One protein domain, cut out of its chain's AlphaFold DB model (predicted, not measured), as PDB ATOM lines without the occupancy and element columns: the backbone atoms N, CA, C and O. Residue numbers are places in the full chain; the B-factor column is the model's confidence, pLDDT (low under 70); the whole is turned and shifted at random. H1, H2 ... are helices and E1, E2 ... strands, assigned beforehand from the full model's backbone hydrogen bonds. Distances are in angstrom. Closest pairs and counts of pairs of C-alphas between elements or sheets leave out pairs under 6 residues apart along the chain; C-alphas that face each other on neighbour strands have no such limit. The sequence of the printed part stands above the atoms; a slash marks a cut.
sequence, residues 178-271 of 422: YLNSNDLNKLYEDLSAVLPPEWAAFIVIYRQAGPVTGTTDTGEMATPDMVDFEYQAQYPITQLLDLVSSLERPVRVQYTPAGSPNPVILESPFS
ATOM      1  N   TYR A 178     145.708 131.402 107.880       97.62
ATOM      2  CA  TYR A 178     147.043 130.918 108.212       97.62
ATOM      3  C   TYR A 178     147.250 130.851 109.731       97.62
ATOM      4  O   TYR A 178     147.354 131.879 110.404       97.62
ATOM      5  N   LEU A 179     147.367 129.636 110.272       97.25
ATOM      6  CA  LEU A 179     147.420 129.405 111.724       97.25
ATOM      7  C   LEU A 179     148.690 129.926 112.405       97.25
ATOM      8  O   LEU A 179     148.703 130.178 113.610       97.25
ATOM      9  N   ASN A 180     149.769 130.103 111.646       97.00
ATOM     10  CA  ASN A 180     151.050 130.560 112.178       97.00
ATOM     11  C   ASN A 180     151.243 132.082 112.044       97.00
ATOM     12  O   ASN A 180     152.376 132.561 112.047       97.00
ATOM     13  N   SER A 181     150.149 132.853 111.973       94.00
ATOM     14  CA  SER A 181     150.189 134.316 112.096       94.00
ATOM     15  C   SER A 181     150.866 134.753 113.406       94.00
ATOM     16  O   SER A 181     150.758 134.077 114.435       94.00
ATOM     17  N   ASN A 182     151.565 135.892 113.362       92.44
ATOM     18  CA  ASN A 182     152.157 136.532 114.543       92.44
ATOM     19  C   ASN A 182     151.141 137.393 115.313       92.44
ATOM     20  O   ASN A 182     151.344 137.667 116.492       92.44
ATOM     21  N   ASP A 183     150.066 137.828 114.652       94.94
ATOM     22  CA  ASP A 183     148.988 138.597 115.274       94.94
ATOM     23  C   ASP A 183     147.923 137.630 115.800       94.94
ATOM     24  O   ASP A 183     147.065 137.161 115.048       94.94
ATOM     25  N   LEU A 184     148.029 137.284 117.087       94.75
ATOM     26  CA  LEU A 184     147.127 136.335 117.742       94.75
ATOM     27  C   LEU A 184     145.726 136.901 117.983       94.75
ATOM     28  O   LEU A 184     144.770 136.129 117.990       94.75
ATOM     29  N   ASN A 185     145.596 138.221 118.151       94.50
ATOM     30  CA  ASN A 185     144.290 138.855 118.305       94.50
ATOM     31  C   ASN A 185     143.515 138.763 116.986       94.50
ATOM     32  O   ASN A 185     142.416 138.218 116.943       94.50
ATOM     33  N   LYS A 186     144.153 139.168 115.881       95.50
ATOM     34  CA  LYS A 186     143.560 139.016 114.552       95.50
ATOM     35  C   LYS A 186     143.292 137.551 114.202       95.50
ATOM     36  O   LYS A 186     142.238 137.241 113.662       95.50
ATOM     37  N   LEU A 187     144.215 136.640 114.530       96.44
ATOM     38  CA  LEU A 187     144.006 135.207 114.306       96.44
ATOM     39  C   LEU A 187     142.755 134.703 115.041       96.44
ATOM     40  O   LEU A 187     141.976 133.955 114.461       96.44
ATOM     41  N   TYR A 188     142.539 135.116 116.293       96.19
ATOM     42  CA  TYR A 188     141.339 134.747 117.042       96.19
ATOM     43  C   TYR A 188     140.057 135.297 116.407       96.19
ATOM     44  O   TYR A 188     139.078 134.556 116.290       96.19
ATOM     45  N   GLU A 189     140.060 136.567 115.988       96.19
ATOM     46  CA  GLU A 189     138.932 137.203 115.298       96.19
ATOM     47  C   GLU A 189     138.586 136.467 113.995       96.19
ATOM     48  O   GLU A 189     137.434 136.074 113.800       96.19
ATOM     49  N   ASP A 190     139.592 136.215 113.149       96.50
ATOM     50  CA  ASP A 190     139.432 135.530 111.864       96.50
ATOM     51  C   ASP A 190     138.911 134.094 112.069       96.50
ATOM     52  O   ASP A 190     137.979 133.669 111.385       96.50
ATOM     53  N   LEU A 191     139.458 133.345 113.038       96.88
ATOM     54  CA  LEU A 191     139.019 131.977 113.338       96.88
ATOM     55  C   LEU A 191     137.593 131.936 113.896       96.88
ATOM     56  O   LEU A 191     136.798 131.103 113.468       96.88
ATOM     57  N   SER A 192     137.250 132.835 114.821       95.94
ATOM     58  CA  SER A 192     135.927 132.865 115.469       95.94
ATOM     59  C   SER A 192     134.799 133.259 114.509       95.94
ATOM     60  O   SER A 192     133.627 133.051 114.816       95.94
ATOM     61  N   ALA A 193     135.133 133.830 113.347       95.69
ATOM     62  CA  ALA A 193     134.168 134.149 112.301       95.69
ATOM     63  C   ALA A 193     133.687 132.912 111.522       95.69
ATOM     64  O   ALA A 193     132.593 132.940 110.958       95.69
ATOM     65  N   VAL A 194     134.491 131.841 111.475       95.44
ATOM     66  CA  VAL A 194     134.234 130.648 110.643       95.44
ATOM     67  C   VAL A 194     134.218 129.330 111.424       95.44
ATOM     68  O   VAL A 194     133.653 128.349 110.947       95.44
ATOM     69  N   LEU A 195     134.797 129.297 112.627       95.44
ATOM     70  CA  LEU A 195     134.857 128.130 113.511       95.44
ATOM     71  C   LEU A 195     134.208 128.432 114.872       95.44
ATOM     72  O   LEU A 195     134.088 129.597 115.258       95.44
ATOM     73  N   PRO A 196     133.821 127.393 115.641       94.81
ATOM     74  CA  PRO A 196     133.352 127.570 117.011       94.81
ATOM     75  C   PRO A 196     134.355 128.367 117.873       94.81
ATOM     76  O   PRO A 196     135.559 128.088 117.809       94.81
ATOM     77  N   PRO A 197     133.904 129.336 118.699       93.12
ATOM     78  CA  PRO A 197     134.794 130.185 119.498       93.12
ATOM     79  C   PRO A 197     135.746 129.407 120.415       93.12
ATOM     80  O   PRO A 197     136.879 129.828 120.643       93.12
ATOM     81  N   GLU A 198     135.316 128.251 120.921       92.50
ATOM     82  CA  GLU A 198     136.136 127.362 121.739       92.50
ATOM     83  C   GLU A 198     137.296 126.728 120.951       92.50
ATOM     84  O   GLU A 198     138.377 126.526 121.503       92.50
ATOM     85  N   TRP A 199     137.116 126.469 119.649       94.94
ATOM     86  CA  TRP A 199     138.182 125.976 118.771       94.94
ATOM     87  C   TRP A 199     139.184 127.082 118.473       94.94
ATOM     88  O   TRP A 199     140.390 126.858 118.576       94.94
ATOM     89  N   ALA A 200     138.689 128.283 118.159       95.56
ATOM     90  CA  ALA A 200     139.527 129.456 117.944       95.56
ATOM     91  C   ALA A 200     140.386 129.759 119.184       95.56
ATOM     92  O   ALA A 200     141.599 129.940 119.068       95.56
ATOM     93  N   ALA A 201     139.778 129.730 120.375       94.31
ATOM     94  CA  ALA A 201     140.484 129.934 121.636       94.31
ATOM     95  C   ALA A 201     141.550 128.857 121.870       94.31
ATOM     96  O   ALA A 201     142.698 129.188 122.163       94.31
ATOM     97  N   PHE A 202     141.205 127.577 121.681       95.06
ATOM     98  CA  PHE A 202     142.160 126.481 121.836       95.06
ATOM     99  C   PHE A 202     143.357 126.612 120.884       95.06
ATOM    100  O   PHE A 202     144.493 126.471 121.325       95.06
ATOM    101  N   ILE A 203     143.127 126.916 119.602       95.62
ATOM    102  CA  ILE A 203     144.196 127.069 118.602       95.62
ATOM    103  C   ILE A 203     145.156 128.202 118.990       95.62
ATOM    104  O   ILE A 203     146.374 128.036 118.903       95.62
ATOM    105  N   VAL A 204     144.635 129.342 119.449       95.50
ATOM    106  CA  VAL A 204     145.473 130.477 119.868       95.50
ATOM    107  C   VAL A 204     146.261 130.149 121.136       95.50
ATOM    108  O   VAL A 204     147.465 130.390 121.182       95.50
ATOM    109  N   ILE A 205     145.627 129.523 122.129       93.94
ATOM    110  CA  ILE A 205     146.301 129.101 123.365       93.94
ATOM    111  C   ILE A 205     147.373 128.039 123.067       93.94
ATOM    112  O   ILE A 205     148.477 128.096 123.609       93.94
ATOM    113  N   TYR A 206     147.107 127.124 122.131       95.25
ATOM    114  CA  TYR A 206     148.100 126.172 121.631       95.25
ATOM    115  C   TYR A 206     149.310 126.889 121.020       95.25
ATOM    116  O   TYR A 206     150.448 126.535 121.320       95.25
ATOM    117  N   ARG A 207     149.096 127.937 120.212       95.44
ATOM    118  CA  ARG A 207     150.185 128.753 119.641       95.44
ATOM    119  C   ARG A 207     151.003 129.480 120.712       95.44
ATOM    120  O   ARG A 207     152.187 129.734 120.482       95.44
ATOM    121  N   GLN A 208     150.411 129.816 121.856       93.38
ATOM    122  CA  GLN A 208     151.087 130.493 122.968       93.38
ATOM    123  C   GLN A 208     151.928 129.531 123.818       93.38
ATOM    124  O   GLN A 208     153.096 129.817 124.071       93.38
ATOM    125  N   ALA A 209     151.351 128.406 124.245       91.31
ATOM    126  CA  ALA A 209     151.941 127.540 125.272       91.31
ATOM    127  C   ALA A 209     152.456 126.183 124.758       91.31
ATOM    128  O   ALA A 209     153.299 125.569 125.410       91.31
ATOM    129  N   GLY A 210     151.990 125.725 123.592       91.69
ATOM    130  CA  GLY A 210     152.343 124.420 123.034       91.69
ATOM    131  C   GLY A 210     151.702 123.229 123.764       91.69
ATOM    132  O   GLY A 210     150.987 123.395 124.756       91.69
ATOM    133  N   PRO A 211     151.924 122.000 123.265       91.31
ATOM    134  CA  PRO A 211     151.402 120.797 123.898       91.31
ATOM    135  C   PRO A 211     152.150 120.477 125.202       91.31
ATOM    136  O   PRO A 211     153.370 120.620 125.285       91.31
ATOM    137  N   VAL A 212     151.437 119.971 126.210       88.19
ATOM    138  CA  VAL A 212     152.040 119.471 127.453       88.19
ATOM    139  C   VAL A 212     152.905 118.249 127.144       88.19
ATOM    140  O   VAL A 212     152.415 117.213 126.698       88.19
ATOM    141  N   THR A 213     154.207 118.350 127.405       72.62
ATOM    142  CA  THR A 213     155.155 117.243 127.242       72.62
ATOM    143  C   THR A 213     155.458 116.603 128.600       72.62
ATOM    144  O   THR A 213     156.321 117.086 129.333       72.62
ATOM    145  N   GLY A 214     154.758 115.524 128.967       64.56
ATOM    146  CA  GLY A 214     155.026 114.765 130.199       64.56
ATOM    147  C   GLY A 214     153.782 114.136 130.834       64.56
ATOM    148  O   GLY A 214     152.678 114.272 130.326       64.56
ATOM    149  N   THR A 215     153.963 113.431 131.955       54.84
ATOM    150  CA  THR A 215     152.881 112.777 132.726       54.84
ATOM    151  C   THR A 215     152.366 113.610 133.901       54.84
ATOM    152  O   THR A 215     151.513 113.142 134.654       54.84
ATOM    153  N   THR A 216     152.898 114.814 134.118       54.34
ATOM    154  CA  THR A 216     152.529 115.662 135.262       54.34
ATOM    155  C   THR A 216     151.617 116.790 134.803       54.34
ATOM    156  O   THR A 216     152.055 117.910 134.567       54.34
ATOM    157  N   ASP A 217     150.335 116.465 134.683       62.00
ATOM    158  CA  ASP A 217     149.264 117.439 134.499       62.00
ATOM    159  C   ASP A 217     149.126 118.270 135.784       62.00
ATOM    160  O   ASP A 217     148.556 117.821 136.782       62.00
ATOM    161  N   THR A 218     149.700 119.474 135.797       63.84
ATOM    162  CA  THR A 218     149.517 120.426 136.900       63.84
ATOM    163  C   THR A 218     148.436 121.436 136.535       63.84
ATOM    164  O   THR A 218     148.705 122.419 135.851       63.84
ATOM    165  N   GLY A 219     147.207 121.200 136.990       69.44
ATOM    166  CA  GLY A 219     146.083 122.114 136.784       69.44
ATOM    167  C   GLY A 219     144.741 121.391 136.789       69.44
ATOM    168  O   GLY A 219     144.677 120.177 136.597       69.44
ATOM    169  N   GLU A 220     143.663 122.134 137.028       82.19
ATOM    170  CA  GLU A 220     142.309 121.610 136.836       82.19
ATOM    171  C   GLU A 220     141.953 121.628 135.343       82.19
ATOM    172  O   GLU A 220     142.363 122.527 134.602       82.19
ATOM    173  N   MET A 221     141.198 120.619 134.901       83.38
ATOM    174  CA  MET A 221     140.626 120.599 133.557       83.38
ATOM    175  C   MET A 221     139.641 121.755 133.412       83.38
ATOM    176  O   MET A 221     138.712 121.883 134.211       83.38
ATOM    177  N   ALA A 222     139.828 122.568 132.379       83.62
ATOM    178  CA  ALA A 222     138.991 123.721 132.094       83.62
ATOM    179  C   ALA A 222     138.509 123.707 130.641       83.62
ATOM    180  O   ALA A 222     139.048 123.014 129.777       83.62
ATOM    181  N   THR A 223     137.478 124.499 130.370       79.75
ATOM    182  CA  THR A 223     137.139 124.915 129.010       79.75
ATOM    183  C   THR A 223     137.954 126.153 128.646       79.75
ATOM    184  O   THR A 223     138.329 126.903 129.553       79.75
ATOM    185  N   PRO A 224     138.225 126.405 127.355       75.94
ATOM    186  CA  PRO A 224     138.843 127.657 126.943       75.94
ATOM    187  C   PRO A 224     137.988 128.832 127.445       75.94
ATOM    188  O   PRO A 224     136.823 128.948 127.068       75.94
ATOM    189  N   ASP A 225     138.547 129.657 128.328       69.00
ATOM    190  CA  ASP A 225     137.935 130.883 128.848       69.00
ATOM    191  C   ASP A 225     138.915 132.031 128.579       69.00
ATOM    192  O   ASP A 225     140.120 131.793 128.580       69.00
ATOM    193  N   MET A 226     138.387 133.218 128.264       71.25
ATOM    194  CA  MET A 226     139.080 134.427 127.768       71.25
ATOM    195  C   MET A 226     140.577 134.269 127.424       71.25
ATOM    196  O   MET A 226     141.439 134.252 128.303       71.25
ATOM    197  N   VAL A 227     140.893 134.246 126.125       81.06
ATOM    198  CA  VAL A 227     142.280 134.232 125.631       81.06
ATOM    199  C   VAL A 227     143.010 135.503 126.075       81.06
ATOM    200  O   VAL A 227     142.551 136.614 125.807       81.06
ATOM    201  N   ASP A 228     144.164 135.340 126.722       83.75
ATOM    202  CA  ASP A 228     145.042 136.454 127.070       83.75
ATOM    203  C   ASP A 228     146.001 136.749 125.910       83.75
ATOM    204  O   ASP A 228     146.931 135.989 125.631       83.75
ATOM    205  N   PHE A 229     145.762 137.858 125.210       86.88
ATOM    206  CA  PHE A 229     146.548 138.267 124.045       86.88
ATOM    207  C   PHE A 229     147.869 138.970 124.398       86.88
ATOM    208  O   PHE A 229     148.606 139.343 123.483       86.88
ATOM    209  N   GLU A 230     148.205 139.146 125.683       86.56
ATOM    210  CA  GLU A 230     149.539 139.621 126.079       86.56
ATOM    211  C   GLU A 230     150.622 138.560 125.813       86.56
ATOM    212  O   GLU A 230     151.784 138.897 125.555       86.56
ATOM    213  N   TYR A 231     150.249 137.275 125.809       86.75
ATOM    214  CA  TYR A 231     151.157 136.188 125.456       86.75
ATOM    215  C   TYR A 231     151.374 136.117 123.944       86.75
ATOM    216  O   TYR A 231     150.435 136.005 123.157       86.75
ATOM    217  N   GLN A 232     152.645 136.120 123.542       89.25
ATOM    218  CA  GLN A 232     153.055 135.984 122.146       89.25
ATOM    219  C   GLN A 232     153.016 134.528 121.676       89.25
ATOM    220  O   GLN A 232     153.113 133.596 122.472       89.25
ATOM    221  N   ALA A 233     152.934 134.335 120.359       92.06
ATOM    222  CA  ALA A 233     153.015 133.013 119.753       92.06
ATOM    223  C   ALA A 233     154.433 132.435 119.894       92.06
ATOM    224  O   ALA A 233     155.398 133.042 119.431       92.06
ATOM    225  N   GLN A 234     154.555 131.249 120.491       92.31
ATOM    226  CA  GLN A 234     155.835 130.562 120.708       92.31
ATOM    227  C   GLN A 234     155.914 129.220 119.976       92.31
ATOM    228  O   GLN A 234     156.993 128.823 119.542       92.31
ATOM    229  N   TYR A 235     154.780 128.541 119.788       93.88
ATOM    230  CA  TYR A 235     154.733 127.170 119.277       93.88
ATOM    231  C   TYR A 235     154.079 127.102 117.897       93.88
ATOM    232  O   TYR A 235     152.858 127.241 117.807       93.88
ATOM    233  N   PRO A 236     154.842 126.955 116.794       95.56
ATOM    234  CA  PRO A 236     154.275 126.794 115.454       95.56
ATOM    235  C   PRO A 236     153.547 125.460 115.304       95.56
ATOM    236  O   PRO A 236     154.011 124.429 115.783       95.56
ATOM    237  N   ILE A 237     152.414 125.493 114.605       96.06
ATOM    238  CA  ILE A 237     151.674 124.298 114.196       96.06
ATOM    239  C   ILE A 237     152.285 123.825 112.877       96.06
ATOM    240  O   ILE A 237     152.274 124.571 111.894       96.06
ATOM    241  N   THR A 238     152.838 122.614 112.855       94.38
ATOM    242  CA  THR A 238     153.528 122.083 111.669       94.38
ATOM    243  C   THR A 238     152.568 121.379 110.722       94.38
ATOM    244  O   THR A 238     152.671 121.532 109.508       94.38
ATOM    245  N   GLN A 239     151.588 120.665 111.274       94.06
ATOM    246  CA  GLN A 239     150.502 120.024 110.546       94.06
ATOM    247  C   GLN A 239     149.186 120.239 111.292       94.06
ATOM    248  O   GLN A 239     149.154 120.273 112.518       94.06
ATOM    249  N   LEU A 240     148.063 120.297 110.574       94.50
ATOM    250  CA  LEU A 240     146.742 120.411 111.212       94.50
ATOM    251  C   LEU A 240     146.429 119.225 112.136       94.50
ATOM    252  O   LEU A 240     145.757 119.382 113.152       94.50
ATOM    253  N   LEU A 241     146.987 118.051 111.830       94.50
ATOM    254  CA  LEU A 241     146.862 116.863 112.668       94.50
ATOM    255  C   LEU A 241     147.559 117.013 114.032       94.50
ATOM    256  O   LEU A 241     147.216 116.271 114.946       94.50
ATOM    257  N   ASP A 242     148.478 117.973 114.231       93.06
ATOM    258  CA  ASP A 242     149.106 118.276 115.537       93.06
ATOM    259  C   ASP A 242     148.081 118.649 116.613       93.06
ATOM    260  O   ASP A 242     148.332 118.468 117.803       93.06
ATOM    261  N   LEU A 243     146.914 119.132 116.187       94.06
ATOM    262  CA  LEU A 243     145.816 119.507 117.066       94.06
ATOM    263  C   LEU A 243     144.915 118.317 117.424       94.06
ATOM    264  O   LEU A 243     144.092 118.441 118.321       94.06
ATOM    265  N   VAL A 244     145.034 117.173 116.748       93.94
ATOM    266  CA  VAL A 244     144.118 116.036 116.912       93.94
ATOM    267  C   VAL A 244     144.584 115.096 118.023       93.94
ATOM    268  O   VAL A 244     145.654 114.494 117.940       93.94
ATOM    269  N   SER A 245     143.729 114.901 119.025       91.25
ATOM    270  CA  SER A 245     143.904 113.926 120.103       91.25
ATOM    271  C   SER A 245     143.551 112.505 119.664       91.25
ATOM    272  O   SER A 245     142.465 112.256 119.126       91.25
ATOM    273  N   SER A 246     144.419 111.548 119.995       87.19
ATOM    274  CA  SER A 246     144.100 110.114 119.988       87.19
ATOM    275  C   SER A 246     143.933 109.588 121.418       87.19
ATOM    276  O   SER A 246     144.328 110.247 122.378       87.19
ATOM    277  N   LEU A 247     143.366 108.385 121.574       81.81
ATOM    278  CA  LEU A 247     143.228 107.745 122.892       81.81
ATOM    279  C   LEU A 247     144.582 107.507 123.580       81.81
ATOM    280  O   LEU A 247     144.662 107.522 124.803       81.81
ATOM    281  N   GLU A 248     145.636 107.286 122.795       82.44
ATOM    282  CA  GLU A 248     146.987 107.020 123.297       82.44
ATOM    283  C   GLU A 248     147.818 108.298 123.469       82.44
ATOM    284  O   GLU A 248     148.759 108.324 124.262       82.44
ATOM    285  N   ARG A 249     147.487 109.359 122.724       82.94
ATOM    286  CA  ARG A 249     148.189 110.648 122.729       82.94
ATOM    287  C   ARG A 249     147.170 111.793 122.779       82.94
ATOM    288  O   ARG A 249     146.853 112.370 121.733       82.94
ATOM    289  N   PRO A 250     146.630 112.116 123.968       88.25
ATOM    290  CA  PRO A 250     145.772 113.279 124.122       88.25
ATOM    291  C   PRO A 250     146.596 114.555 123.927       88.25
ATOM    292  O   PRO A 250     147.654 114.725 124.533       88.25
ATOM    293  N   VAL A 251     146.102 115.465 123.094       91.06
ATOM    294  CA  VAL A 251     146.682 116.797 122.931       91.06
ATOM    295  C   VAL A 251     146.086 117.696 124.007       91.06
ATOM    296  O   VAL A 251     144.876 117.931 124.043       91.06
ATOM    297  N   ARG A 252     146.948 118.184 124.899       92.19
ATOM    298  CA  ARG A 252     146.592 119.075 126.006       92.19
ATOM    299  C   ARG A 252     147.497 120.291 126.011       92.19
ATOM    300  O   ARG A 252     148.665 120.175 125.653       92.19
ATOM    301  N   VAL A 253     146.971 121.426 126.452       91.19
ATOM    302  CA  VAL A 253     147.727 122.668 126.628       91.19
ATOM    303  C   VAL A 253     147.562 123.135 128.065       91.19
ATOM    304  O   VAL A 253     146.443 123.195 128.571       91.19
ATOM    305  N   GLN A 254     148.672 123.466 128.720       89.12
ATOM    306  CA  GLN A 254     148.662 124.067 130.047       89.12
ATOM    307  C   GLN A 254     148.925 125.565 129.912       89.12
ATOM    308  O   GLN A 254     149.952 125.964 129.368       89.12
ATOM    309  N   TYR A 255     148.018 126.390 130.426       86.69
ATOM    310  CA  TYR A 255     148.168 127.846 130.417       86.69
ATOM    311  C   TYR A 255     147.579 128.467 131.686       86.69
ATOM    312  O   TYR A 255     146.862 127.812 132.445       86.69
ATOM    313  N   THR A 256     147.900 129.733 131.937       83.69
ATOM    314  CA  THR A 256     147.350 130.500 133.057       83.69
ATOM    315  C   THR A 256     146.369 131.535 132.503       83.69
ATOM    316  O   THR A 256     146.814 132.439 131.798       83.69
ATOM    317  N   PRO A 257     145.056 131.416 132.779       78.81
ATOM    318  CA  PRO A 257     144.064 132.375 132.295       78.81
ATOM    319  C   PRO A 257     144.280 133.773 132.882       78.81
ATOM    320  O   PRO A 257     144.712 133.907 134.034       78.81
ATOM    321  N   ALA A 258     143.900 134.810 132.132       74.06
ATOM    322  CA  ALA A 258     143.972 136.190 132.601       74.06
ATOM    323  C   ALA A 258     143.214 136.365 133.930       74.06
ATOM    324  O   ALA A 258     142.041 136.016 134.060       74.06
ATOM    325  N   GLY A 259     143.888 136.913 134.945       75.50
ATOM    326  CA  GLY A 259     143.291 137.153 136.264       75.50
ATOM    327  C   GLY A 259     143.174 135.923 137.177       75.50
ATOM    328  O   GLY A 259     142.679 136.065 138.297       75.50
ATOM    329  N   SER A 260     143.659 134.746 136.761       78.31
ATOM    330  CA  SER A 260     143.775 133.552 137.611       78.31
ATOM    331  C   SER A 260     145.228 133.319 138.049       78.31
ATOM    332  O   SER A 260     146.134 133.401 137.223       78.31
ATOM    333  N   PRO A 261     145.498 132.985 139.326       78.56
ATOM    334  CA  PRO A 261     146.845 132.637 139.780       78.56
ATOM    335  C   PRO A 261     147.236 131.181 139.477       78.56
ATOM    336  O   PRO A 261     148.404 130.829 139.622       78.56
ATOM    337  N   ASN A 262     146.275 130.329 139.104       83.88
ATOM    338  CA  ASN A 262     146.489 128.890 138.961       83.88
ATOM    339  C   ASN A 262     146.488 128.475 137.481       83.88
ATOM    340  O   ASN A 262     145.616 128.931 136.735       83.88
ATOM    341  N   PRO A 263     147.417 127.596 137.057       86.19
ATOM    342  CA  PRO A 263     147.384 127.018 135.721       86.19
ATOM    343  C   PRO A 263     146.180 126.084 135.561       86.19
ATOM    344  O   PRO A 263     145.781 125.386 136.499       86.19
ATOM    345  N   VAL A 264     145.632 126.056 134.351       88.50
ATOM    346  CA  VAL A 264     144.571 125.137 133.934       88.50
ATOM    347  C   VAL A 264     145.027 124.337 132.724       88.50
ATOM    348  O   VAL A 264     145.951 124.734 132.009       88.50
ATOM    349  N   ILE A 265     144.362 123.209 132.499       89.81
ATOM    350  CA  ILE A 265     144.629 122.330 131.365       89.81
ATOM    351  C   ILE A 265     143.429 122.355 130.430       89.81
ATOM    352  O   ILE A 265     142.296 122.120 130.851       89.81
ATOM    353  N   LEU A 266     143.699 122.628 129.157       91.00
ATOM    354  CA  LEU A 266     142.739 122.488 128.072       91.00
ATOM    355  C   LEU A 266     143.035 121.209 127.310       91.00
ATOM    356  O   LEU A 266     144.171 120.973 126.898       91.00
ATOM    357  N   GLU A 267     142.007 120.407 127.085       91.50
ATOM    358  CA  GLU A 267     142.072 119.294 126.147       91.50
ATOM    359  C   GLU A 267     141.657 119.767 124.758       91.50
ATOM    360  O   GLU A 267     140.787 120.630 124.617       91.50
ATOM    361  N   SER A 268     142.299 119.208 123.733       93.00
ATOM    362  CA  SER A 268     141.938 119.530 122.363       93.00
ATOM    363  C   SER A 268     140.471 119.198 122.094       93.00
ATOM    364  O   SER A 268     140.041 118.068 122.354       93.00
ATOM    365  N   PRO A 269     139.706 120.134 121.504       92.00
ATOM    366  CA  PRO A 269     138.351 119.850 121.060       92.00
ATOM    367  C   PRO A 269     138.331 118.895 119.854       92.00
ATOM    368  O   PRO A 269     137.273 118.386 119.483       92.00
ATOM    369  N   PHE A 270     139.491 118.632 119.243       93.00
ATOM    370  CA  PHE A 270     139.657 117.739 118.108       93.00
ATOM    371  C   PHE A 270     140.112 116.373 118.600       93.00
ATOM    372  O   PHE A 270     141.252 116.193 119.020       93.00
ATOM    373  N   SER A 271     139.231 115.383 118.518       90.25
ATOM    374  CA  SER A 271     139.567 113.999 118.860       90.25
ATOM    375  C   SER A 271     139.213 113.039 117.736       90.25
ATOM    376  O   SER A 271     138.326 113.326 116.924       90.25
TER     377      SER A 271
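What this domain is: This is residues 178 to 271 of the 422 residues of the protein "General secretion pathway protein GspK" of Planctomycetaceae bacterium (UniProt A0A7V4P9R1). With little regular structure, helix H2 lies in the middle, H1 packs on one side, the strand hairpin E1 E2 on the other, and residues 210 to 239 wind round. The printed part has 94 residues, 34 of them in H1, H2, H3, E1, E2, mixed in class. It is compact, radius of gyration of the C-alphas 12.4 A, spanning 33 by 31 by 22 A.

How they stand to each other: H1, residues 184 to 192, and H2, residues 197 to 209, form a helical hairpin, C-alphas 191 and 200 closest at 5.3 A. In both, every O i to N i+4 pair is within hydrogen-bond range. H3, residues 240 to 243, is apart from H1. E1, residues 252 to 255, and E2, residues 264 to 267, form an antiparallel hairpin, N 253 and O 266 within hydrogen-bond range at 2.9 A.

Where its parts are: C-alpha 184 is at (147.127, 136.335, 117.742), C-alpha 267 at (142.072, 119.294, 126.147); H2 is 18.3 A long.

The domain as a whole: The printed part has no cut; H2 to H3 is a long link; pLDDT is under 70 at residues 214 to 219 and 225.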